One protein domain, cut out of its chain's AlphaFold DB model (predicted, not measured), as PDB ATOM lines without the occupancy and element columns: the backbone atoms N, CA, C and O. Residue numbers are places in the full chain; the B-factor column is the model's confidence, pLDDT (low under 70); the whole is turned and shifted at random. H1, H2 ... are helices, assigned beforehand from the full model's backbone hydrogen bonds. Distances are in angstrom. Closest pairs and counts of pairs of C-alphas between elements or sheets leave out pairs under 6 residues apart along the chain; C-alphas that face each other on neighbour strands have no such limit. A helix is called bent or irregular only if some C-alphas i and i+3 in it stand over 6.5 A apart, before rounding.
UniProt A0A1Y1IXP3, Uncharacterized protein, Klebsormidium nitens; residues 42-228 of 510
ATOM      1  N   GLU A  42     301.374 408.652 430.343       82.88
ATOM      2  CA  GLU A  42     301.432 409.285 431.662       82.88
ATOM      3  C   GLU A  42     300.486 410.490 431.713       82.88
ATOM      4  O   GLU A  42     299.750 410.655 432.682       82.88
ATOM      5  N   LEU A  43     300.437 411.304 430.648       87.88
ATOM      6  CA  LEU A  43     299.499 412.433 430.564       87.88
ATOM      7  C   LEU A  43     298.042 411.943 430.543       87.88
ATOM      8  O   LEU A  43     297.167 412.558 431.147       87.88
ATOM      9  N   ARG A  44     297.783 410.813 429.873       87.88
ATOM     10  CA  ARG A  44     296.457 410.182 429.828       87.88
ATOM     11  C   ARG A  44     296.024 409.656 431.190       87.88
ATOM     12  O   ARG A  44     294.892 409.901 431.595       87.88
ATOM     13  N   GLU A  45     296.916 408.965 431.891       86.75
ATOM     14  CA  GLU A  45     296.655 408.472 433.242       86.75
ATOM     15  C   GLU A  45     296.364 409.634 434.198       86.75
ATOM     16  O   GLU A  45     295.364 409.602 434.915       86.75
ATOM     17  N   ALA A  46     297.168 410.700 434.145       89.38
ATOM     18  CA  ALA A  46     296.959 411.890 434.962       89.38
ATOM     19  C   ALA A  46     295.593 412.550 434.690       89.38
ATOM     20  O   ALA A  46     294.880 412.902 435.628       89.38
ATOM     21  N   ILE A  47     295.169 412.653 433.427       91.56
ATOM     22  CA  ILE A  47     293.850 413.202 433.067       91.56
ATOM     23  C   ILE A  47     292.696 412.275 433.477       91.56
ATOM     24  O   ILE A  47     291.680 412.754 433.989       91.56
ATOM     25  N   ALA A  48     292.855 410.956 433.340       89.50
ATOM     26  CA  ALA A  48     291.872 409.995 433.838       89.50
ATOM     27  C   ALA A  48     291.724 410.093 435.368       89.50
ATOM     28  O   ALA A  48     290.598 410.136 435.871       89.50
ATOM     29  N   ARG A  49     292.838 410.212 436.103       89.69
ATOM     30  CA  ARG A  49     292.859 410.447 437.558       89.69
ATOM     31  C   ARG A  49     292.205 411.778 437.924       89.69
ATOM     32  O   ARG A  49     291.402 411.825 438.856       89.69
ATOM     33  N   LEU A  50     292.472 412.845 437.168       91.38
ATOM     34  CA  LEU A  50     291.864 414.165 437.368       91.38
ATOM     35  C   LEU A  50     290.336 414.134 437.209       91.38
ATOM     36  O   LEU A  50     289.630 414.811 437.955       91.38
ATOM     37  N   SER A  51     289.813 413.320 436.283       90.94
ATOM     38  CA  SER A  51     288.367 413.207 436.040       90.94
ATOM     39  C   SER A  51     287.576 412.761 437.277       90.94
ATOM     40  O   SER A  51     286.430 413.182 437.461       90.94
ATOM     41  N   GLN A  52     288.189 411.910 438.114       89.38
ATOM     42  CA  GLN A  52     287.573 411.245 439.265       89.38
ATOM     43  C   GLN A  52     286.297 410.444 438.923       89.38
ATOM     44  O   GLN A  52     285.464 410.197 439.792       89.38
ATOM     45  N   GLN A  53     286.146 409.983 437.674       86.44
ATOM     46  CA  GLN A  53     284.994 409.180 437.231       86.44
ATOM     47  C   GLN A  53     284.967 407.765 437.850       86.44
ATOM     48  O   GLN A  53     283.904 407.160 437.999       86.44
ATOM     49  N   ARG A  54     286.133 407.217 438.222       83.75
ATOM     50  CA  ARG A  54     286.295 405.890 438.850       83.75
ATOM     51  C   ARG A  54     287.016 406.006 440.206       83.75
ATOM     52  O   ARG A  54     288.119 405.499 440.352       83.75
ATOM     53  N   PRO A  55     286.405 406.625 441.233       81.44
ATOM     54  CA  PRO A  55     287.091 406.942 442.494       81.44
ATOM     55  C   PRO A  55     287.461 405.710 443.340       81.44
ATOM     56  O   PRO A  55     288.237 405.821 444.279       81.44
ATOM     57  N   LYS A  56     286.888 404.538 443.035       82.94
ATOM     58  CA  LYS A  56     287.164 403.264 443.723       82.94
ATOM     59  C   LYS A  56     288.221 402.406 443.019       82.94
ATOM     60  O   LYS A  56     288.504 401.313 443.492       82.94
ATOM     61  N   ASP A  57     288.722 402.851 441.869       84.44
ATOM     62  CA  ASP A  57     289.766 402.149 441.126       84.44
ATOM     63  C   ASP A  57     291.120 402.334 441.822       84.44
ATOM     64  O   ASP A  57     291.442 403.441 442.251       84.44
ATOM     65  N   GLU A  58     291.908 401.266 441.944       78.88
ATOM     66  CA  GLU A  58     293.181 401.294 442.678       78.88
ATOM     67  C   GLU A  58     294.220 402.227 442.037       78.88
ATOM     68  O   GLU A  58     295.055 402.784 442.742       78.88
ATOM     69  N   THR A  59     294.153 402.427 440.715       75.19
ATOM     70  CA  THR A  59     295.105 403.259 439.961       75.19
ATOM     71  C   THR A  59     294.489 404.611 439.591       75.19
ATOM     72  O   THR A  59     295.071 405.665 439.838       75.19
ATOM     73  N   LEU A  60     293.273 404.611 439.036       82.00
ATOM     74  CA  LEU A  60     292.599 405.823 438.552       82.00
ATOM     75  C   LEU A  60     291.815 406.571 439.640       82.00
ATOM     76  O   LEU A  60     291.432 407.725 439.434       82.00
ATOM     77  N   GLY A  61     291.565 405.940 440.790       79.25
ATOM     78  CA  GLY A  61     290.857 406.557 441.909       79.25
ATOM     79  C   GLY A  61     291.713 407.543 442.701       79.25
ATOM     80  O   GLY A  61     291.172 408.453 443.332       79.25
ATOM     81  N   GLN A  62     293.045 407.431 442.630       84.56
ATOM     82  CA  GLN A  62     293.951 408.331 443.339       84.56
ATOM     83  C   GLN A  62     293.944 409.730 442.709       84.56
ATOM     84  O   GLN A  62     294.454 409.948 441.606       84.56
ATOM     85  N   ARG A  63     293.389 410.699 443.444       85.62
ATOM     86  CA  ARG A  63     293.344 412.114 443.056       85.62
ATOM     87  C   ARG A  63     294.761 412.675 442.876       85.62
ATOM     88  O   ARG A  63     295.677 412.283 443.599       85.62
ATOM     89  N   LEU A  64     294.935 413.570 441.904       89.44
ATOM     90  CA  LEU A  64     296.205 414.275 441.717       89.44
ATOM     91  C   LEU A  64     296.469 415.210 442.905       89.44
ATOM     92  O   LEU A  64     295.555 415.869 443.401       89.44
ATOM     93  N   SER A  65     297.721 415.284 443.336       89.81
ATOM     94  CA  SER A  65     298.229 416.376 444.167       89.81
ATOM     95  C   SER A  65     298.425 417.653 443.341       89.81
ATOM     96  O   SER A  65     298.431 417.626 442.111       89.81
ATOM     97  N   GLU A  66     298.619 418.785 444.021       89.38
ATOM     98  CA  GLU A  66     298.934 420.067 443.372       89.38
ATOM     99  C   GLU A  66     300.202 419.978 442.509       89.38
ATOM    100  O   GLU A  66     300.209 420.427 441.366       89.38
ATOM    101  N   ALA A  67     301.242 419.312 443.018       87.56
ATOM    102  CA  ALA A  67     302.492 419.104 442.292       87.56
ATOM    103  C   ALA A  67     302.307 418.215 441.048       87.56
ATOM    104  O   ALA A  67     302.836 418.528 439.984       87.56
ATOM    105  N   GLU A  68     301.526 417.133 441.146       87.88
ATOM    106  CA  GLU A  68     301.228 416.274 439.990       87.88
ATOM    107  C   GLU A  68     300.384 416.999 438.932       87.88
ATOM    108  O   GLU A  68     300.589 416.790 437.737       87.88
ATOM    109  N   TYR A  69     299.458 417.868 439.350       91.12
ATOM    110  CA  TYR A  69     298.694 418.701 438.422       91.12
ATOM    111  C   TYR A  69     299.583 419.739 437.721       91.12
ATOM    112  O   TYR A  69     299.470 419.910 436.507       91.12
ATOM    113  N   GLY A  70     300.515 420.369 438.446       89.31
ATOM    114  CA  GLY A  70     301.546 421.228 437.852       89.31
ATOM    115  C   GLY A  70     302.376 420.481 436.804       89.31
ATOM    116  O   GLY A  70     302.441 420.897 435.651       89.31
ATOM    117  N   ALA A  71     302.879 419.293 437.150       87.44
ATOM    118  CA  ALA A  71     303.631 418.449 436.223       87.44
ATOM    119  C   ALA A  71     302.817 418.029 434.980       87.44
ATOM    120  O   ALA A  71     303.391 417.852 433.900       87.44
ATOM    121  N   LEU A  72     301.491 417.874 435.110       90.69
ATOM    122  CA  LEU A  72     300.595 417.561 433.995       90.69
ATOM    123  C   LEU A  72     300.524 418.746 433.033       90.69
ATOM    124  O   LEU A  72     300.727 418.562 431.831       90.69
ATOM    125  N   LEU A  73     300.286 419.952 433.553       92.75
ATOM    126  CA  LEU A  73     300.274 421.172 432.746       92.75
ATOM    127  C   LEU A  73     301.625 421.399 432.064       92.75
ATOM    128  O   LEU A  73     301.664 421.603 430.850       92.75
ATOM    129  N   ASP A  74     302.728 421.241 432.792       88.88
ATOM    130  CA  ASP A  74     304.065 421.410 432.228       88.88
ATOM    131  C   ASP A  74     304.436 420.304 431.229       88.88
ATOM    132  O   ASP A  74     305.373 420.462 430.448       88.88
ATOM    133  N   GLY A  75     303.796 419.135 431.299       87.75
ATOM    134  CA  GLY A  75     303.956 418.051 430.327       87.75
ATOM    135  C   GLY A  75     303.158 418.293 429.048       87.75
ATOM    136  O   GLY A  75     303.632 417.977 427.955       87.75
ATOM    137  N   LEU A  76     301.973 418.893 429.170       90.75
ATOM    138  CA  LEU A  76     301.157 419.313 428.032       90.75
ATOM    139  C   LEU A  76     301.775 420.523 427.310       90.75
ATOM    140  O   LEU A  76     301.797 420.555 426.084       90.75
ATOM    141  N   ALA A  77     302.340 421.480 428.046       88.94
ATOM    142  CA  ALA A  77     302.973 422.673 427.481       88.94
ATOM    143  C   ALA A  77     304.430 422.460 427.020       88.94
ATOM    144  O   ALA A  77     305.072 423.396 426.550       88.94
ATOM    145  N   HIS A  78     304.980 421.249 427.164       86.44
ATOM    146  CA  HIS A  78     306.393 420.991 426.900       86.44
ATOM    147  C   HIS A  78     306.750 421.131 425.407       86.44
ATOM    148  O   HIS A  78     306.168 420.444 424.570       86.44
ATOM    149  N   GLU A  79     307.769 421.934 425.074       82.06
ATOM    150  CA  GLU A  79     308.183 422.203 423.680       82.06
ATOM    151  C   GLU A  79     308.781 420.983 422.954       82.06
ATOM    152  O   GLU A  79     308.741 420.890 421.728       82.06
ATOM    153  N   ASP A  80     309.323 420.016 423.700       80.44
ATOM    154  CA  ASP A  80     309.803 418.742 423.151       80.44
ATOM    155  C   ASP A  80     308.925 417.558 423.600       80.44
ATOM    156  O   ASP A  80     309.075 417.077 424.728       80.44
ATOM    157  N   PRO A  81     308.057 417.008 422.731       73.50
ATOM    158  CA  PRO A  81     307.158 415.908 423.086       73.50
ATOM    159  C   PRO A  81     307.879 414.568 423.317       73.50
ATOM    160  O   PRO A  81     307.241 413.569 423.665       73.50
ATOM    161  N   ARG A  82     309.200 414.507 423.098       71.75
ATOM    162  CA  ARG A  82     310.020 413.317 423.362       71.75
ATOM    163  C   ARG A  82     310.373 413.153 424.834       71.75
ATOM    164  O   ARG A  82     310.789 412.063 425.220       71.75
ATOM    165  N   ILE A  83     310.234 414.195 425.647       74.38
ATOM    166  CA  ILE A  83     310.542 414.106 427.073       74.38
ATOM    167  C   ILE A  83     309.406 413.369 427.789       74.38
ATOM    168  O   ILE A  83     308.230 413.686 427.619       74.38
ATOM    169  N   VAL A  84     309.760 412.349 428.569       67.06
ATOM    170  CA  VAL A  84     308.816 411.641 429.438       67.06
ATOM    171  C   VAL A  84     308.808 412.349 430.786       67.06
ATOM    172  O   VAL A  84     309.829 412.378 431.464       67.06
ATOM    173  N   LYS A  85     307.666 412.906 431.190       66.81
ATOM    174  CA  LYS A  85     307.457 413.335 432.576       66.81
ATOM    175  C   LYS A  85     306.783 412.197 433.330       66.81
ATOM    176  O   LYS A  85     305.737 411.714 432.898       66.81
ATOM    177  N   ARG A  86     307.417 411.724 434.402       62.69
ATOM    178  CA  ARG A  86     306.818 410.765 435.332       62.69
ATOM    179  C   ARG A  86     306.118 411.533 436.449       62.69
ATOM    180  O   ARG A  86     306.514 412.641 436.792       62.69
ATOM    181  N   PHE A  87     305.055 410.942 436.981       61.50
ATOM    182  CA  PHE A  87     304.289 411.485 438.099       61.50
ATOM    183  C   PHE A  87     304.632 410.651 439.345       61.50
ATOM    184  O   PHE A  87     304.301 409.467 439.383       61.50
ATOM    185  N   GLY A  88     305.351 411.213 440.328       55.25
ATOM    186  CA  GLY A  88     305.790 410.477 441.524       55.25
ATOM    187  C   GLY A  88     306.585 411.304 442.549       55.25
ATOM    188  O   GLY A  88     307.010 412.425 442.273       55.25
ATOM    189  N   MET A  89     306.778 410.749 443.757       42.72
ATOM    190  CA  MET A  89     307.537 411.380 444.851       42.72
ATOM    191  C   MET A  89     309.047 411.336 444.579       42.72
ATOM    192  O   MET A  89     309.763 410.496 445.119       42.72
ATOM    193  N   GLY A  90     309.528 412.263 443.756       53.00
ATOM    194  CA  GLY A  90     310.953 412.554 443.629       53.00
ATOM    195  C   GLY A  90     311.453 412.512 442.199       53.00
ATOM    196  O   GLY A  90     312.217 411.621 441.859       53.00
ATOM    197  N   ASP A  91     311.092 413.507 441.395       47.78
ATOM    198  CA  ASP A  91     311.746 413.741 440.111       47.78
ATOM    199  C   ASP A  91     312.220 415.197 440.070       47.78
ATOM    200  O   ASP A  91     311.440 416.133 439.903       47.78
ATOM    201  N   ALA A  92     313.523 415.390 440.283       48.78
ATOM    202  CA  ALA A  92     314.191 416.630 439.913       48.78
ATOM    203  C   ALA A  92     314.065 416.818 438.394       48.78
ATOM    204  O   ALA A  92     314.141 415.838 437.651       48.78
ATOM    205  N   GLU A  93     313.924 418.066 437.941       51.38
ATOM    206  CA  GLU A  93     313.818 418.510 436.537       51.38
ATOM    207  C   GLU A  93     315.076 418.227 435.683       51.38
ATOM    208  O   GLU A  93     315.468 419.013 434.822       51.38
ATOM    209  N   ALA A  94     315.773 417.117 435.913       48.66
ATOM    210  CA  ALA A  94     316.876 416.706 435.073       48.66
ATOM    211  C   ALA A  94     316.313 416.118 433.766       48.66
ATOM    212  O   ALA A  94     315.467 415.218 433.814       48.66
ATOM    213  N   PRO A  95     316.768 416.581 432.584       53.03
ATOM    214  CA  PRO A  95     316.399 415.948 431.330       53.03
ATOM    215  C   PRO A  95     316.788 414.473 431.394       53.03
ATOM    216  O   PRO A  95     317.934 414.136 431.702       53.03
ATOM    217  N   LEU A  96     315.822 413.597 431.114       51.91
ATOM    218  CA  LEU A  96     316.072 412.163 431.062       51.91
ATOM    219  C   LEU A  96     317.256 411.876 430.120       51.91
ATOM    220  O   LEU A  96     317.376 412.546 429.082       51.91
ATOM    221  N   PRO A  97     318.099 410.874 430.442       53.56
ATOM    222  CA  PRO A  97     319.124 410.376 429.530       53.56
ATOM    223  C   PRO A  97     318.536 410.124 428.139       53.56
ATOM    224  O   PRO A  97     317.340 409.868 428.009       53.56
ATOM    225  N   GLU A  98     319.355 410.179 427.088       48.62
ATOM    226  CA  GLU A  98     318.884 410.039 425.700       48.62
ATOM    227  C   GLU A  98     318.059 408.751 425.475       48.62
ATOM    228  O   GLU A  98     317.070 408.773 424.742       48.62
ATOM    229  N   ASP A  99     318.369 407.684 426.221       43.16
ATOM    230  CA  ASP A  99     317.639 406.408 426.252       43.16
ATOM    231  C   ASP A  99     316.249 406.471 426.921       43.16
ATOM    232  O   ASP A  99     315.400 405.615 426.679       43.16
ATOM    233  N   GLY A 100     315.989 407.482 427.755       51.59
ATOM    234  CA  GLY A 100     314.697 407.739 428.403       51.59
ATOM    235  C   GLY A 100     313.744 408.609 427.577       51.59
ATOM    236  O   GLY A 100     312.601 408.825 427.987       51.59
ATOM    237  N   ARG A 101     314.184 409.119 426.417       63.91
ATOM    238  CA  ARG A 101     313.341 409.899 425.499       63.91
ATOM    239  C   ARG A 101     312.452 408.987 424.660       63.91
ATOM    240  O   ARG A 101     312.867 407.940 424.168       63.91
ATOM    241  N   ARG A 102     311.224 409.431 424.401       62.09
ATOM    242  CA  ARG A 102     310.331 408.761 423.456       62.09
ATOM    243  C   ARG A 102     310.885 408.861 422.036       62.09
ATOM    244  O   ARG A 102     311.242 409.941 421.561       62.09
ATOM    245  N   ARG A 103     310.864 407.743 421.311       53.22
ATOM    246  CA  ARG A 103     311.261 407.678 419.897       53.22
ATOM    247  C   ARG A 103     310.165 408.236 418.981       53.22
ATOM    248  O   ARG A 103     309.344 407.458 418.531       53.22
ATOM    249  N   LEU A 104     310.149 409.549 418.709       53.69
ATOM    250  CA  LEU A 104     309.243 410.228 417.752       53.69
ATOM    251  C   LEU A 104     309.896 410.530 416.406       53.69
ATOM    252  O   LEU A 104     310.975 411.131 416.374       53.69
ATOM    253  N   LEU A 105     309.192 410.197 415.312       48.41
ATOM    254  CA  LEU A 105     309.528 410.710 413.982       48.41
ATOM    255  C   LEU A 105     309.418 412.238 414.009       48.41
ATOM    256  O   LEU A 105     308.555 412.793 414.695       48.41
ATOM    257  N   SER A 106     310.303 412.927 413.293       52.44
ATOM    258  CA  SER A 106     310.349 414.394 413.280       52.44
ATOM    259  C   SER A 106     309.019 415.000 412.826       52.44
ATOM    260  O   SER A 106     308.555 415.979 413.402       52.44
ATOM    261  N   GLU A 107     308.359 414.340 411.880       45.72
ATOM    262  CA  GLU A 107     307.084 414.712 411.272       45.72
ATOM    263  C   GLU A 107     305.886 414.558 412.229       45.72
ATOM    264  O   GLU A 107     304.821 415.101 411.965       45.72
ATOM    265  N   GLN A 108     306.037 413.834 413.347       51.69
ATOM    266  CA  GLN A 108     304.974 413.619 414.343       51.69
ATOM    267  C   GLN A 108     305.001 414.640 415.478       51.69
ATOM    268  O   GLN A 108     304.041 414.730 416.246       51.69
ATOM    269  N   ARG A 109     306.113 415.363 415.644       64.19
ATOM    270  CA  ARG A 109     306.337 416.202 416.827       64.19
ATOM    271  C   ARG A 109     305.325 417.337 416.894       64.19
ATOM    272  O   ARG A 109     304.696 417.499 417.930       64.19
ATOM    273  N   THR A 110     305.103 418.030 415.780       60.81
ATOM    274  CA  THR A 110     304.119 419.115 415.679       60.81
ATOM    275  C   THR A 110     302.705 418.625 415.978       60.81
ATOM    276  O   THR A 110     302.022 419.219 416.800       60.81
ATOM    277  N   MET A 111     302.299 417.474 415.429       64.94
ATOM    278  CA  MET A 111     300.998 416.866 415.737       64.94
ATOM    279  C   MET A 111     300.827 416.590 417.240       64.94
ATOM    280  O   MET A 111     299.765 416.856 417.799       64.94
ATOM    281  N   VAL A 112     301.842 416.027 417.904       72.44
ATOM    282  CA  VAL A 112     301.774 415.751 419.348       72.44
ATOM    283  C   VAL A 112     301.711 417.048 420.153       72.44
ATOM    284  O   VAL A 112     300.917 417.133 421.085       72.44
ATOM    285  N   LEU A 113     302.496 418.057 419.772       75.88
ATOM    286  CA  LEU A 113     302.476 419.379 420.397       75.88
ATOM    287  C   LEU A 113     301.103 420.043 420.275       75.88
ATOM    288  O   LEU A 113     300.536 420.458 421.279       75.88
ATOM    289  N   ASP A 114     300.523 420.062 419.075       68.25
ATOM    290  CA  ASP A 114     299.214 420.664 418.818       68.25
ATOM    291  C   ASP A 114     298.091 420.000 419.620       68.25
ATOM    292  O   ASP A 114     297.175 420.673 420.102       68.25
ATOM    293  N   ARG A 115     298.147 418.671 419.767       83.31
ATOM    294  CA  ARG A 115     297.164 417.914 420.550       83.31
ATOM    295  C   ARG A 115     297.348 418.118 422.050       83.31
ATOM    296  O   ARG A 115     296.354 418.287 422.754       83.31
ATOM    297  N   ASN A 116     298.588 418.137 422.531       88.81
ATOM    298  CA  ASN A 116     298.880 418.455 423.924       88.81
ATOM    299  C   ASN A 116     298.405 419.871 424.271       88.81
ATOM    300  O   ASN A 116     297.727 420.055 425.281       88.81
ATOM    301  N   MET A 117     298.682 420.844 423.399       86.38
ATOM    302  CA  MET A 117     298.250 422.229 423.569       86.38
ATOM    303  C   MET A 117     296.721 422.344 423.601       86.38
ATOM    304  O   MET A 117     296.171 423.028 424.456       86.38
ATOM    305  N   ALA A 118     296.014 421.596 422.746       87.00
ATOM    306  CA  ALA A 118     294.551 421.557 422.760       87.00
ATOM    307  C   ALA A 118     293.965 421.056 424.094       87.00
ATOM    308  O   ALA A 118     292.846 421.429 424.447       87.00
ATOM    309  N   VAL A 119     294.682 420.196 424.824       93.12
ATOM    310  CA  VAL A 119     294.260 419.736 426.156       93.12
ATOM    311  C   VAL A 119     294.742 420.680 427.259       93.12
ATOM    312  O   VAL A 119     294.017 420.892 428.227       93.12
ATOM    313  N   PHE A 120     295.904 421.315 427.101       94.69
ATOM    314  CA  PHE A 120     296.353 422.391 427.987       94.69
ATOM    315  C   PHE A 120     295.347 423.554 428.020       94.69
ATOM    316  O   PHE A 120     294.919 423.981 429.094       94.69
ATOM    317  N   GLU A 121     294.910 424.019 426.845       92.19
ATOM    318  CA  GLU A 121     293.885 425.061 426.697       92.19
ATOM    319  C   GLU A 121     292.549 424.643 427.321       92.19
ATOM    320  O   GLU A 121     291.882 425.457 427.961       92.19
ATOM    321  N   LEU A 122     292.176 423.364 427.197       95.69
ATOM    322  CA  LEU A 122     290.979 422.833 427.841       95.69
ATOM    323  C   LEU A 122     291.078 422.930 429.365       95.69
ATOM    324  O   LEU A 122     290.176 423.477 429.993       95.69
ATOM    325  N   LEU A 123     292.154 422.413 429.966       95.94
ATOM    326  CA  LEU A 123     292.299 422.376 431.424       95.94
ATOM    327  C   LEU A 123     292.367 423.786 432.018       95.94
ATOM    328  O   LEU A 123     291.607 424.105 432.931       95.94
ATOM    329  N   THR A 124     293.207 424.656 431.454       95.38
ATOM    330  CA  THR A 124     293.317 426.059 431.892       95.38
ATOM    331  C   THR A 124     292.020 426.840 431.653       95.38
ATOM    332  O   THR A 124     291.611 427.649 432.489       95.38
ATOM    333  N   GLY A 125     291.311 426.542 430.562       95.12
ATOM    334  CA  GLY A 125     289.990 427.083 430.261       95.12
ATOM    335  C   GLY A 125     288.929 426.693 431.289       95.12
ATOM    336  O   GLY A 125     288.168 427.561 431.721       95.12
ATOM    337  N   ILE A 126     288.911 425.429 431.728       94.94
ATOM    338  CA  ILE A 126     288.022 424.946 432.797       94.94
ATOM    339  C   ILE A 126     288.346 425.656 434.118       94.94
ATOM    340  O   ILE A 126     287.422 426.106 434.790       94.94
ATOM    341  N   GLN A 127     289.629 425.816 434.473       94.00
ATOM    342  CA  GLN A 127     290.032 426.551 435.683       94.00
ATOM    343  C   GLN A 127     289.509 427.990 435.675       94.00
ATOM    344  O   GLN A 127     288.841 428.408 436.622       94.00
ATOM    345  N   GLY A 128     289.745 428.718 434.581       94.06
ATOM    346  CA  GLY A 128     289.254 430.087 434.434       94.06
ATOM    347  C   GLY A 128     287.725 430.170 434.391       94.06
ATOM    348  O   GLY A 128     287.143 431.150 434.848       94.06
ATOM    349  N   ASP A 129     287.043 429.151 433.865       93.56
ATOM    350  CA  ASP A 129     285.582 429.091 433.887       93.56
ATOM    351  C   ASP A 129     285.021 428.847 435.290       93.56
ATOM    352  O   ASP A 129     284.046 429.491 435.676       93.56
ATOM    353  N   PHE A 130     285.659 427.975 436.072       92.88
ATOM    354  CA  PHE A 130     285.297 427.730 437.466       92.88
ATOM    355  C   PHE A 130     285.467 429.001 438.292       92.88
ATOM    356  O   PHE A 130     284.533 429.393 438.989       92.88
ATOM    357  N   GLU A 131     286.591 429.700 438.132       93.19
ATOM    358  CA  GLU A 131     286.833 430.984 438.790       93.19
ATOM    359  C   GLU A 131     285.751 432.018 438.435       93.19
ATOM    360  O   GLU A 131     285.142 432.611 439.327       93.19
ATOM    361  N   ARG A 132     285.410 432.166 437.143       92.06
ATOM    362  CA  ARG A 132     284.328 433.066 436.695       92.06
ATOM    363  C   ARG A 132     282.958 432.710 437.277       92.06
ATOM    364  O   ARG A 132     282.140 433.603 437.482       92.06
ATOM    365  N   ARG A 133     282.694 431.425 437.522       89.31
ATOM    366  CA  ARG A 133     281.445 430.922 438.119       89.31
ATOM    367  C   ARG A 133     281.465 430.922 439.655       89.31
ATOM    368  O   ARG A 133     280.487 430.491 440.259       89.31
ATOM    369  N   GLY A 134     282.548 431.381 440.294       90.19
ATOM    370  CA  GLY A 134     282.709 431.350 441.754       90.19
ATOM    371  C   GLY A 134     282.925 429.944 442.331       90.19
ATOM    372  O   GLY A 134     282.693 429.714 443.516       90.19
ATOM    373  N   MET A 135     283.338 428.990 441.495       89.94
ATOM    374  CA  MET A 135     283.715 427.630 441.878       89.94
ATOM    375  C   MET A 135     285.219 427.564 442.179       89.94
ATOM    376  O   MET A 135     285.989 428.405 441.726       89.94
ATOM    377  N   ASN A 136     285.660 426.548 442.927       89.69
ATOM    378  CA  ASN A 136     287.082 426.370 443.236       89.69
ATOM    379  C   ASN A 136     287.869 425.957 441.967       89.69
ATOM    380  O   ASN A 136     287.672 424.826 441.508       89.69
ATOM    381  N   PRO A 137     288.779 426.806 441.438       89.69
ATOM    382  CA  PRO A 137     289.514 426.555 440.192       89.69
ATOM    383  C   PRO A 137     290.613 425.489 440.331       89.69
ATOM    384  O   PRO A 137     291.211 425.077 439.336       89.69
ATOM    385  N   ASN A 138     290.887 425.010 441.545       91.25
ATOM    386  CA  ASN A 138     291.847 423.941 441.785       91.25
ATOM    387  C   ASN A 138     291.219 422.595 441.390       91.25
ATOM    388  O   ASN A 138     290.605 421.914 442.215       91.25
ATOM    389  N   LEU A 139     291.362 422.186 440.124       88.75
ATOM    390  CA  LEU A 139     290.762 420.941 439.608       88.75
ATOM    391  C   LEU A 139     291.247 419.696 440.369       88.75
ATOM    392  O   LEU A 139     290.500 418.735 440.539       88.75
ATOM    393  N   TRP A 140     292.463 419.735 440.919       87.94
ATOM    394  CA  TRP A 140     293.000 418.678 441.778       87.94
ATOM    395  C   TRP A 140     292.333 418.607 443.162       87.94
ATOM    396  O   TRP A 140     292.449 417.583 443.827       87.94
ATOM    397  N   GLN A 141     291.556 419.611 443.581       85.25
ATOM    398  CA  GLN A 141     290.760 419.614 444.826       85.25
ATOM    399  C   GLN A 141     289.243 419.501 444.585       85.25
ATOM    400  O   GLN A 141     288.515 419.064 445.475       85.25
ATOM    401  N   SER A 142     288.769 419.835 443.383       75.50
ATOM    402  CA  SER A 142     287.341 419.889 443.034       75.50
ATOM    403  C   SER A 142     286.910 418.759 442.098       75.50
ATOM    404  O   SER A 142     287.738 418.072 441.504       75.50
ATOM    405  N   TRP A 143     285.607 418.500 441.985       77.31
ATOM    406  CA  TRP A 143     285.068 417.649 440.916       77.31
ATOM    407  C   TRP A 143     285.010 418.454 439.611       77.31
ATOM    408  O   TRP A 143     284.626 419.621 439.639       77.31
ATOM    409  N   CYS A 144     285.371 417.850 438.473       80.81
ATOM    410  CA  CYS A 144     285.415 418.547 437.178       80.81
ATOM    411  C   CYS A 144     284.022 418.775 436.551       80.81
ATOM    412  O   CYS A 144     283.928 419.282 435.433       80.81
ATOM    413  N   GLY A 145     282.940 418.434 437.263       83.62
ATOM    414  CA  GLY A 145     281.559 418.724 436.874       83.62
ATOM    415  C   GLY A 145     281.209 418.154 435.500       83.62
ATOM    416  O   GLY A 145     281.450 416.978 435.230       83.62
ATOM    417  N   ASP A 146     280.686 419.005 434.616       88.31
ATOM    418  CA  ASP A 146     280.256 418.633 433.258       88.31
ATOM    419  C   ASP A 146     281.393 418.074 432.380       88.31
ATOM    420  O   ASP A 146     281.142 417.375 431.396       88.31
ATOM    421  N   TRP A 147     282.650 418.340 432.748       93.44
ATOM    422  CA  TRP A 147     283.839 417.891 432.023       93.44
ATOM    423  C   TRP A 147     284.331 416.506 432.444       93.44
ATOM    424  O   TRP A 147     285.143 415.916 431.732       93.44
ATOM    425  N   THR A 148     283.854 415.966 433.570       90.75
ATOM    426  CA  THR A 148     284.372 414.714 434.141       90.75
ATOM    427  C   THR A 148     284.331 413.555 433.145       90.75
ATOM    428  O   THR A 148     285.337 412.870 432.974       90.75
ATOM    429  N   GLU A 149     283.211 413.338 432.453       89.94
ATOM    430  CA  GLU A 149     283.103 412.216 431.512       89.94
ATOM    431  C   GLU A 149     284.025 412.385 430.302       89.94
ATOM    432  O   GLU A 149     284.650 411.416 429.880       89.94
ATOM    433  N   LEU A 150     284.167 413.612 429.783       92.38
ATOM    434  CA  LEU A 150     285.078 413.886 428.673       92.38
ATOM    435  C   LEU A 150     286.532 413.647 429.085       92.38
ATOM    436  O   LEU A 150     287.251 412.939 428.387       92.38
ATOM    437  N   LEU A 151     286.962 414.210 430.218       92.44
ATOM    438  CA  LEU A 151     288.325 414.038 430.723       92.44
ATOM    439  C   LEU A 151     288.629 412.563 430.995       92.44
ATOM    440  O   LEU A 151     289.701 412.081 430.640       92.44
ATOM    441  N   TYR A 152     287.670 411.819 431.552       89.94
ATOM    442  CA  TYR A 152     287.825 410.379 431.724       89.94
ATOM    443  C   TYR A 152     288.026 409.672 430.382       89.94
ATOM    444  O   TYR A 152     288.974 408.905 430.254       89.94
ATOM    445  N   SER A 153     287.190 409.955 429.378       87.81
ATOM    446  CA  SER A 153     287.314 409.348 428.051       87.81
ATOM    447  C   SER A 153     288.657 409.653 427.382       87.81
ATOM    448  O   SER A 153     289.298 408.720 426.912       87.81
ATOM    449  N   LEU A 154     289.134 410.904 427.440       87.44
ATOM    450  CA  LEU A 154     290.440 411.301 426.885       87.44
ATOM    451  C   LEU A 154     291.627 410.577 427.555       87.44
ATOM    452  O   LEU A 154     292.686 410.387 426.948       87.44
ATOM    453  N   GLY A 155     291.474 410.192 428.824       78.88
ATOM    454  CA  GLY A 155     292.468 409.412 429.561       78.88
ATOM    455  C   GLY A 155     292.308 407.890 429.412       78.88
ATOM    456  O   GLY A 155     293.299 407.154 429.464       78.88
ATOM    457  N   ALA A 156     291.088 407.404 429.176       70.00
ATOM    458  CA  ALA A 156     290.732 405.986 429.149       70.00
ATOM    459  C   ALA A 156     291.387 405.206 427.992       70.00
ATOM    460  O   ALA A 156     291.976 405.759 427.058       70.00
ATOM    461  N   HIS A 157     291.357 403.873 428.087       52.38
ATOM    462  CA  HIS A 157     292.052 402.972 427.159       52.38
ATOM    463  C   HIS A 157     291.387 402.825 425.785       52.38
ATOM    464  O   HIS A 157     292.079 402.393 424.859       52.38
ATOM    465  N   ASP A 158     290.168 403.323 425.605       55.84
ATOM    466  CA  ASP A 158     289.437 403.280 424.334       55.84
ATOM    467  C   ASP A 158     289.891 404.381 423.356       55.84
ATOM    468  O   ASP A 158     290.713 405.239 423.696       55.84
ATOM    469  N   GLY A 159     289.457 404.291 422.101       61.34
ATOM    470  CA  GLY A 159     289.726 405.304 421.084       61.34
ATOM    471  C   GLY A 159     288.847 406.546 421.268       61.34
ATOM    472  O   GLY A 159     287.683 406.440 421.644       61.34
ATOM    473  N   ASP A 160     289.394 407.733 421.004       70.00
ATOM    474  CA  ASP A 160     288.665 409.003 421.142       70.00
ATOM    475  C   ASP A 160     287.719 409.265 419.954       70.00
ATOM    476  O   ASP A 160     286.872 410.157 420.012       70.00
ATOM    477  N   GLU A 161     287.836 408.495 418.867       63.66
ATOM    478  CA  GLU A 161     287.018 408.639 417.661       63.66
ATOM    479  C   GLU A 161     285.518 408.422 417.899       63.66
ATOM    480  O   GLU A 161     284.694 408.949 417.141       63.66
ATOM    481  N   ASP A 162     285.168 407.689 418.956       71.88
ATOM    482  CA  ASP A 162     283.795 407.324 419.300       71.88
ATOM    483  C   ASP A 162     283.079 408.395 420.136       71.88
ATOM    484  O   ASP A 162     281.858 408.344 420.295       71.88
ATOM    485  N   LEU A 163     283.800 409.428 420.595       82.38
ATOM    486  CA  LEU A 163     283.212 410.572 421.306       82.38
ATOM    487  C   LEU A 163     282.214 411.360 420.447       82.38
ATOM    488  O   LEU A 163     281.308 412.012 420.976       82.38
ATOM    489  N   ILE A 164     282.368 411.297 419.121       79.19
ATOM    490  CA  ILE A 164     281.458 411.892 418.144       79.19
ATOM    491  C   ILE A 164     280.956 410.778 417.235       79.19
ATOM    492  O   ILE A 164     281.701 410.297 416.395       79.19
ATOM    493  N   GLY A 165     279.694 410.377 417.334       71.75
ATOM    494  CA  GLY A 165     279.048 409.407 416.439       71.75
ATOM    495  C   GLY A 165     278.851 409.931 415.011       71.75
ATOM    496  O   GLY A 165     278.919 411.134 414.762       71.75
ATOM    497  N   ALA A 166     278.627 409.028 414.049       65.12
ATOM    498  CA  ALA A 166     278.628 409.365 412.616       65.12
ATOM    499  C   ALA A 166     277.562 410.405 412.241       65.12
ATOM    500  O   ALA A 166     277.862 411.383 411.560       65.12
ATOM    501  N   SER A 167     276.351 410.242 412.764       71.50
ATOM    502  CA  SER A 167     275.233 411.184 412.642       71.50
ATOM    503  C   SER A 167     275.557 412.561 413.234       71.50
ATOM    504  O   SER A 167     275.258 413.582 412.627       71.50
ATOM    505  N   ALA A 168     276.288 412.624 414.352       75.62
ATOM    506  CA  ALA A 168     276.623 413.882 415.027       75.62
ATOM    507  C   ALA A 168     277.710 414.724 414.323       75.62
ATOM    508  O   ALA A 168     277.902 415.888 414.682       75.62
ATOM    509  N   LEU A 169     278.421 414.188 413.321       70.56
ATOM    510  CA  LEU A 169     279.534 414.887 412.660       70.56
ATOM    511  C   LEU A 169     279.116 416.209 412.015       70.56
ATOM    512  O   LEU A 169     279.838 417.201 412.110       70.56
ATOM    513  N   HIS A 170     277.962 416.241 411.356       69.69
ATOM    514  CA  HIS A 170     277.502 417.452 410.684       69.69
ATOM    515  C   HIS A 170     277.087 418.541 411.690       69.69
ATOM    516  O   HIS A 170     277.326 419.725 411.442       69.69
ATOM    517  N   VAL A 171     276.549 418.145 412.850       75.75
ATOM    518  CA  VAL A 171     276.226 419.050 413.962       75.75
ATOM    519  C   VAL A 171     277.503 419.648 414.549       75.75
ATOM    520  O   VAL A 171     277.616 420.866 414.673       75.75
ATOM    521  N   VAL A 172     278.504 418.812 414.845       75.88
ATOM    522  CA  VAL A 172     279.803 419.277 415.358       75.88
ATOM    523  C   VAL A 172     280.497 420.191 414.345       75.88
ATOM    524  O   VAL A 172     281.008 421.240 414.731       75.88
ATOM    525  N   ARG A 173     280.455 419.862 413.045       72.69
ATOM    526  CA  ARG A 173     280.968 420.731 411.972       72.69
ATOM    527  C   ARG A 173     280.294 422.101 412.001       72.69
ATOM    528  O   ARG A 173     280.991 423.105 411.930       72.69
ATOM    529  N   ARG A 174     278.963 422.159 412.119       76.06
ATOM    530  CA  ARG A 174     278.217 423.426 412.191       76.06
ATOM    531  C   ARG A 174     278.661 424.273 413.386       76.06
ATOM    532  O   ARG A 174     278.947 425.451 413.203       76.06
ATOM    533  N   LEU A 175     278.767 423.665 414.567       75.25
ATOM    534  CA  LEU A 175     279.201 424.342 415.793       75.25
ATOM    535  C   LEU A 175     280.649 424.850 415.687       75.25
ATOM    536  O   LEU A 175     280.933 425.984 416.062       75.25
ATOM    537  N   LEU A 176     281.552 424.059 415.100       65.94
ATOM    538  CA  LEU A 176     282.935 424.466 414.809       65.94
ATOM    539  C   LEU A 176     283.033 425.622 413.801       65.94
ATOM    540  O   LEU A 176     284.003 426.377 413.831       65.94
ATOM    541  N   LEU A 177     282.049 425.755 412.910       60.69
ATOM    542  CA  LEU A 177     281.946 426.844 411.934       60.69
ATOM    543  C   LEU A 177     281.223 428.087 412.488       60.69
ATOM    544  O   LEU A 177     280.958 429.017 411.725       60.69
ATOM    545  N   GLY A 178     280.901 428.105 413.786       66.50
ATOM    546  CA  GLY A 178     280.266 429.237 414.459       66.50
ATOM    547  C   GLY A 178     278.743 429.289 414.323       66.50
ATOM    548  O   GLY A 178     278.146 430.313 414.641       66.50
ATOM    549  N   GLY A 179     278.107 428.216 413.843       70.38
ATOM    550  CA  GLY A 179     276.652 428.083 413.893       70.38
ATOM    551  C   GLY A 179     276.156 427.719 415.293       70.38
ATOM    552  O   GLY A 179     276.914 427.210 416.115       70.38
ATOM    553  N   GLU A 180     274.868 427.938 415.547       88.06
ATOM    554  CA  GLU A 180     274.201 427.545 416.794       88.06
ATOM    555  C   GLU A 180     273.487 426.194 416.638       88.06
ATOM    556  O   GLU A 180     273.015 425.845 415.550       88.06
ATOM    557  N   ALA A 181     273.396 425.425 417.724       88.56
ATOM    558  CA  ALA A 181     272.639 424.179 417.748       88.56
ATOM    559  C   ALA A 181     271.127 424.431 417.810       88.56
ATOM    560  O   ALA A 181     270.616 425.111 418.701       88.56
ATOM    561  N   SER A 182     270.389 423.788 416.909       93.62
ATOM    562  CA  SER A 182     268.932 423.695 416.977       93.62
ATOM    563  C   SER A 182     268.459 422.640 417.993       93.62
ATOM    564  O   SER A 182     269.232 421.833 418.518       93.62
ATOM    565  N   LEU A 183     267.147 422.593 418.254       94.06
ATOM    566  CA  LEU A 183     266.552 421.534 419.081       94.06
ATOM    567  C   LEU A 183     266.802 420.130 418.499       94.06
ATOM    568  O   LEU A 183     267.005 419.183 419.261       94.06
ATOM    569  N   GLU A 184     266.789 419.991 417.172       90.88
ATOM    570  CA  GLU A 184     267.022 418.704 416.510       90.88
ATOM    571  C   GLU A 184     268.499 418.305 416.573       90.88
ATOM    572  O   GLU A 184     268.803 417.172 416.941       90.88
ATOM    573  N   ASP A 185     269.411 419.261 416.391       87.19
ATOM    574  CA  ASP A 185     270.853 419.049 416.569       87.19
ATOM    575  C   ASP A 185     271.175 418.535 417.971       87.19
ATOM    576  O   ASP A 185     271.933 417.583 418.158       87.19
ATOM    577  N   ARG A 186     270.539 419.125 418.987       94.81
ATOM    578  CA  ARG A 186     270.663 418.667 420.369       94.81
ATOM    579  C   ARG A 186     270.152 417.233 420.525       94.81
ATOM    580  O   ARG A 186     270.785 416.437 421.224       94.81
ATOM    581  N   ARG A 187     269.021 416.860 419.917       92.44
ATOM    582  CA  ARG A 187     268.507 415.473 419.961       92.44
ATOM    583  C   ARG A 187     269.453 414.493 419.279       92.44
ATOM    584  O   ARG A 187     269.617 413.376 419.764       92.44
ATOM    585  N   GLU A 188     270.091 414.907 418.198       87.38
ATOM    586  CA  GLU A 188     271.073 414.096 417.492       87.38
ATOM    587  C   GLU A 188     272.367 413.920 418.289       87.38
ATOM    588  O   GLU A 188     272.834 412.790 418.446       87.38
ATOM    589  N   LEU A 189     272.878 414.987 418.910       90.38
ATOM    590  CA  LEU A 189     273.978 414.880 419.869       90.38
ATOM    591  C   LEU A 189     273.606 413.960 421.039       90.38
ATOM    592  O   LEU A 189     274.433 413.172 421.472       90.38
ATOM    593  N   ALA A 190     272.364 413.978 421.532       92.25
ATOM    594  CA  ALA A 190     271.954 413.064 422.604       92.25
ATOM    595  C   ALA A 190     272.039 411.584 422.194       92.25
ATOM    596  O   ALA A 190     272.397 410.743 423.014       92.25
ATOM    597  N   ARG A 191     271.724 411.272 420.930       89.50
ATOM    598  CA  ARG A 191     271.783 409.907 420.387       89.50
ATOM    599  C   ARG A 191     273.206 409.463 420.069       89.50
ATOM    600  O   ARG A 191     273.513 408.283 420.197       89.50
ATOM    601  N   SER A 192     274.044 410.382 419.599       83.88
ATOM    602  CA  SER A 192     275.280 410.017 418.899       83.88
ATOM    603  C   SER A 192     276.539 410.678 419.447       83.88
ATOM    604  O   SER A 192     277.623 410.279 419.063       83.88
ATOM    605  N   ALA A 193     276.440 411.651 420.346       91.00
ATOM    606  CA  ALA A 193     277.569 412.259 421.052       91.00
ATOM    607  C   ALA A 193     277.122 412.748 422.451       91.00
ATOM    608  O   ALA A 193     277.119 413.954 422.725       91.00
ATOM    609  N   PRO A 194     276.676 411.842 423.346       94.56
ATOM    610  CA  PRO A 194     275.955 412.210 424.569       94.56
ATOM    611  C   PRO A 194     276.787 413.053 425.547       94.56
ATOM    612  O   PRO A 194     276.235 413.916 426.230       94.56
ATOM    613  N   ILE A 195     278.111 412.860 425.581       93.94
ATOM    614  CA  ILE A 195     279.031 413.686 426.379       93.94
ATOM    615  C   ILE A 195     279.024 415.129 425.860       93.94
ATOM    616  O   ILE A 195     278.811 416.063 426.632       93.94
ATOM    617  N   LEU A 196     279.161 415.311 424.542       94.50
ATOM    618  CA  LEU A 196     279.101 416.631 423.914       94.50
ATOM    619  C   LEU A 196     277.739 417.295 424.108       94.50
ATOM    620  O   LEU A 196     277.677 418.501 424.324       94.50
ATOM    621  N   ARG A 197     276.650 416.517 424.089       96.00
ATOM    622  CA  ARG A 197     275.315 417.037 424.389       96.00
ATOM    623  C   ARG A 197     275.226 417.624 425.800       96.00
ATOM    624  O   ARG A 197     274.677 418.713 425.949       96.00
ATOM    625  N   ARG A 198     275.728 416.921 426.821       95.25
ATOM    626  CA  ARG A 198     275.685 417.401 428.215       95.25
ATOM    627  C   ARG A 198     276.514 418.666 428.403       95.25
ATOM    628  O   ARG A 198     276.011 419.623 428.979       95.25
ATOM    629  N   ILE A 199     277.722 418.699 427.837       95.38
ATOM    630  CA  ILE A 199     278.571 419.896 427.854       95.38
ATOM    631  C   ILE A 199     277.856 421.055 427.151       95.38
ATOM    632  O   ILE A 199     277.800 422.152 427.687       95.38
ATOM    633  N   LEU A 200     277.249 420.830 425.983       95.56
ATOM    634  CA  LEU A 200     276.525 421.884 425.270       95.56
ATOM    635  C   LEU A 200     275.373 422.451 426.115       95.56
ATOM    636  O   LEU A 200     275.215 423.667 426.210       95.56
ATOM    637  N   ASP A 201     274.592 421.584 426.765       95.50
ATOM    638  CA  ASP A 201     273.476 421.987 427.626       95.50
ATOM    639  C   ASP A 201     273.944 422.773 428.865       95.50
ATOM    640  O   ASP A 201     273.313 423.769 429.222       95.50
ATOM    641  N   ALA A 202     275.074 422.392 429.466       92.88
ATOM    642  CA  ALA A 202     275.679 423.095 430.601       92.88
ATOM    643  C   ALA A 202     276.162 424.522 430.267       92.88
ATOM    644  O   ALA A 202     276.391 425.335 431.165       92.88
ATOM    645  N   TYR A 203     276.300 424.841 428.976       92.31
ATOM    646  CA  TYR A 203     276.707 426.153 428.467       92.31
ATOM    647  C   TYR A 203     275.587 426.837 427.657       92.31
ATOM    648  O   TYR A 203     275.845 427.641 426.765       92.31
ATOM    649  N   GLY A 204     274.321 426.547 427.983       90.81
ATOM    650  CA  GLY A 204     273.154 427.246 427.428       90.81
ATOM    651  C   GLY A 204     272.550 426.602 426.177       90.81
ATOM    652  O   GLY A 204     271.544 427.085 425.664       90.81
ATOM    653  N   GLY A 205     273.110 425.489 425.697       90.44
ATOM    654  CA  GLY A 205     272.508 424.644 424.667       90.44
ATOM    655  C   GLY A 205     272.691 425.116 423.222       90.44
ATOM    656  O   GLY A 205     272.245 424.406 422.326       90.44
ATOM    657  N   LEU A 206     273.322 426.272 422.987       89.31
ATOM    658  CA  LEU A 206     273.487 426.862 421.648       89.31
ATOM    659  C   LEU A 206     274.901 426.678 421.091       89.31
ATOM    660  O   LEU A 206     275.057 426.241 419.954       89.31
ATOM    661  N   THR A 207     275.928 426.973 421.891       89.81
ATOM    662  CA  THR A 207     277.339 426.947 421.475       89.81
ATOM    663  C   THR A 207     278.234 426.393 422.577       89.81
ATOM    664  O   THR A 207     277.924 426.516 423.761       89.81
ATOM    665  N   PHE A 208     279.383 425.834 422.199       91.50
ATOM    666  CA  PHE A 208     280.424 425.449 423.150       91.50
ATOM    667  C   PHE A 208     281.244 426.658 423.629       91.50
ATOM    668  O   PHE A 208     281.365 427.644 422.897       91.50
ATOM    669  N   PRO A 209     281.847 426.600 424.831       91.19
ATOM    670  CA  PRO A 209     282.753 427.646 425.285       91.19
ATOM    671  C   PRO A 209     284.015 427.716 424.413       91.19
ATOM    672  O   PRO A 209     284.534 426.695 423.961       91.19
ATOM    673  N   ALA A 210     284.550 428.926 424.224       85.12
ATOM    674  CA  ALA A 210     285.669 429.182 423.312       85.12
ATOM    675  C   ALA A 210     286.914 428.323 423.604       85.12
ATOM    676  O   ALA A 210     287.535 427.813 422.673       85.12
ATOM    677  N   PHE A 211     287.236 428.104 424.884       89.31
ATOM    678  CA  PHE A 211     288.393 427.304 425.305       89.31
ATOM    679  C   PHE A 211     288.288 425.815 424.930       89.31
ATOM    680  O   PHE A 211     289.292 425.115 424.910       89.31
ATOM    681  N   PHE A 212     287.091 425.318 424.604       91.81
ATOM    682  CA  PHE A 212     286.884 423.930 424.189       91.81
ATOM    683  C   PHE A 212     286.994 423.733 422.671       91.81
ATOM    684  O   PHE A 212     287.147 422.610 422.190       91.81
ATOM    685  N   MET A 213     286.945 424.809 421.882       83.06
ATOM    686  CA  MET A 213     286.838 424.718 420.423       83.06
ATOM    687  C   MET A 213     288.053 424.042 419.777       83.06
ATOM    688  O   MET A 213     287.893 423.285 418.817       83.06
ATOM    689  N   ARG A 214     289.262 424.259 420.315       78.56
ATOM    690  CA  ARG A 214     290.486 423.611 419.824       78.56
ATOM    691  C   ARG A 214     290.451 422.101 420.068       78.56
ATOM    692  O   ARG A 214     290.727 421.333 419.148       78.56
ATOM    693  N   THR A 215     290.042 421.671 421.261       85.44
ATOM    694  CA  THR A 215     289.845 420.255 421.601       85.44
ATOM    695  C   THR A 215     288.760 419.623 420.729       85.44
ATOM    696  O   THR A 215     288.981 418.564 420.147       85.44
ATOM    697  N   LEU A 216     287.612 420.291 420.578       83.19
ATOM    698  CA  LEU A 216     286.493 419.821 419.760       83.19
ATOM    699  C   LEU A 216     286.894 419.655 418.289       83.19
ATOM    700  O   LEU A 216     286.511 418.674 417.657       83.19
ATOM    701  N   HIS A 217     287.698 420.576 417.751       75.62
ATOM    702  CA  HIS A 217     288.235 420.473 416.396       75.62
ATOM    703  C   HIS A 217     289.154 419.257 416.244       75.62
ATOM    704  O   HIS A 217     289.025 418.514 415.273       75.62
ATOM    705  N   MET A 218     290.042 419.010 417.212       71.94
ATOM    706  CA  MET A 218     290.920 417.839 417.176       71.94
ATOM    707  C   MET A 218     290.137 416.526 417.286       71.94
ATOM    708  O   MET A 218     290.422 415.591 416.541       71.94
ATOM    709  N   LEU A 219     289.113 416.466 418.143       76.06
ATOM    710  CA  LEU A 219     288.203 415.319 418.237       76.06
ATOM    711  C   LEU A 219     287.435 415.100 416.929       76.06
ATOM    712  O   LEU A 219     287.380 413.981 416.427       76.06
ATOM    713  N   TYR A 220     286.921 416.171 416.322       68.06
ATOM    714  CA  TYR A 220     286.258 416.118 415.021       68.06
ATOM    715  C   TYR A 220     287.178 415.562 413.925       68.06
ATOM    716  O   TYR A 220     286.768 414.678 413.171       68.06
ATOM    717  N   LEU A 221     288.434 416.018 413.866       57.34
ATOM    718  CA  LEU A 221     289.430 415.497 412.927       57.34
ATOM    719  C   LEU A 221     289.752 414.022 413.190       57.34
ATOM    720  O   LEU A 221     289.784 413.239 412.244       57.34
ATOM    721  N   LEU A 222     289.944 413.620 414.451       63.28
ATOM    722  CA  LEU A 222     290.182 412.220 414.823       63.28
ATOM    723  C   LEU A 222     289.033 411.316 414.374       63.28
ATOM    724  O   LEU A 222     289.276 410.284 413.749       63.28
ATOM    725  N   THR A 223     287.793 411.732 414.620       62.19
ATOM    726  CA  THR A 223     286.595 411.003 414.207       62.19
ATOM    727  C   THR A 223     286.454 410.931 412.683       62.19
ATOM    728  O   THR A 223     286.161 409.860 412.148       62.19
ATOM    729  N   LEU A 224     286.674 412.038 411.962       51.34
ATOM    730  CA  LEU A 224     286.648 412.053 410.494       51.34
ATOM    731  C   LEU A 224     287.688 411.092 409.905       51.34
ATOM    732  O   LEU A 224     287.370 410.278 409.039       51.34
ATOM    733  N   LEU A 225     288.917 411.154 410.415       49.94
ATOM    734  CA  LEU A 225     290.030 410.328 409.955       49.94
ATOM    735  C   LEU A 225     289.821 408.847 410.291       49.94
ATOM    736  O   LEU A 225     290.081 407.988 409.447       49.94
ATOM    737  N   ALA A 226     289.300 408.534 411.481       49.25
ATOM    738  CA  ALA A 226     288.968 407.166 411.873       49.25
ATOM    739  C   ALA A 226     287.891 406.550 410.967       49.25
ATOM    740  O   ALA A 226     287.956 405.363 410.641       49.25
ATOM    741  N   ARG A 227     286.941 407.368 410.497       48.75
ATOM    742  CA  ARG A 227     285.847 406.946 409.609       48.75
ATOM    743  C   ARG A 227     286.173 407.039 408.121       48.75
ATOM    744  O   ARG A 227     285.305 406.776 407.301       48.75
ATOM    745  N   GLY A 228     287.405 407.396 407.757       35.41
ATOM    746  CA  GLY A 228     287.803 407.566 406.354       35.41
ATOM    747  C   GLY A 228     287.138 408.758 405.655       35.41
ATOM    748  O   GLY A 228     287.286 408.918 404.447       35.41
TER     749      GLY A 228
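What this domain is: This is residues 42 to 228 of the 510 residues of an uncharacterized protein of Klebsormidium nitens (UniProt A0A1Y1IXP3). You are looking at an irregular cluster of helices with the long, slanted H3 and the shorter H4 nearest its middle. H1 and H2 pack to one side of them, H9 crosses H3 on the other, and H6, H7 and H8 gather beyond H9 and H4; a long link, residues 77 to 105, loops out past H2 to make the far end. The printed part has 187 residues with nine named helices, H1 to H9 in order, and no named strand: all helix. It is compact, with a radius of gyration of the C-alphas of 17.2 A and spans of 54 by 40 by 29 A.

Where its parts are: Find C-alpha 42 at (301.432, 409.285, 431.662); from there H1 runs to residue 51. Next come H2, residues 66 to 76, 15.5 A long, and H3, residues 106 to 132, 39.7 A, from (310.349, 414.394, 413.280) to (284.328, 433.066, 436.695). H4 is residues 145 to 155, 16.1 A, H5 160 to 163, H6 169 to 176, H7 183 to 192 and H8 194 to 202. H9, residues 210 to 226, 25.0 A, ends at (288.968, 407.166, 411.873). H4 is irregular, with C-alphas 146 and 149 7.2 A apart; H3 and H9 are only just irregular, with 6.9 A between C-alphas 107 and 110 and between 211 and 214.

How they stand to each other: Start at H1, which touches H4 opposite ways at a shallow tilt of 25 degrees, closest at the C-alphas of Arg 44 and Gly 155, 4.1 A. H1 also touches H2, closest C-alphas Leu 43 and Leu 72, 6.3 A. H2 and H3 form a helical hairpin, H3 touching with residues 113 to 120 alone; the C-alphas of Leu 76 and Asn 116 are closest, 4.8 A. H3, with residues 115 to 126 alone, touches residues 211 to 218 of H9, closest C-alphas Ala 118 and Thr 215, 5.0 A, at a steep tilt of 39 degrees. H3 and H4 are near each other. H4 touches H8, closest C-alphas Asp 146 and Ile 199, 5.8 A. H5 touches H9, closest C-alphas Glu 161 and Thr 223, 4.2 A. H6 touches H9, closest C-alphas Leu 176 and His 217, 6.8 A. H7 and H8 form a helical hairpin, closest C-alphas Leu 189 and Arg 197, 5.2 A. Every O i to N i+4 pair is within hydrogen-bond range in H1, H2, H6, H7 and H8; H3 has 21 of 23, H4 5 of 7, H9 11 of 13, and H5 is too short for such a pair.

The domain as a whole: Look for the farthest C-alphas at Pro 97 and Leu 183, 54.7 A apart. The printed part has no cut. The links H1 to H2, H2 to H3 and H3 to H4 are long. The mean pLDDT of the printed part is 78.9; 47 residues are under 70, among them 84 to 111 and 220 to 228.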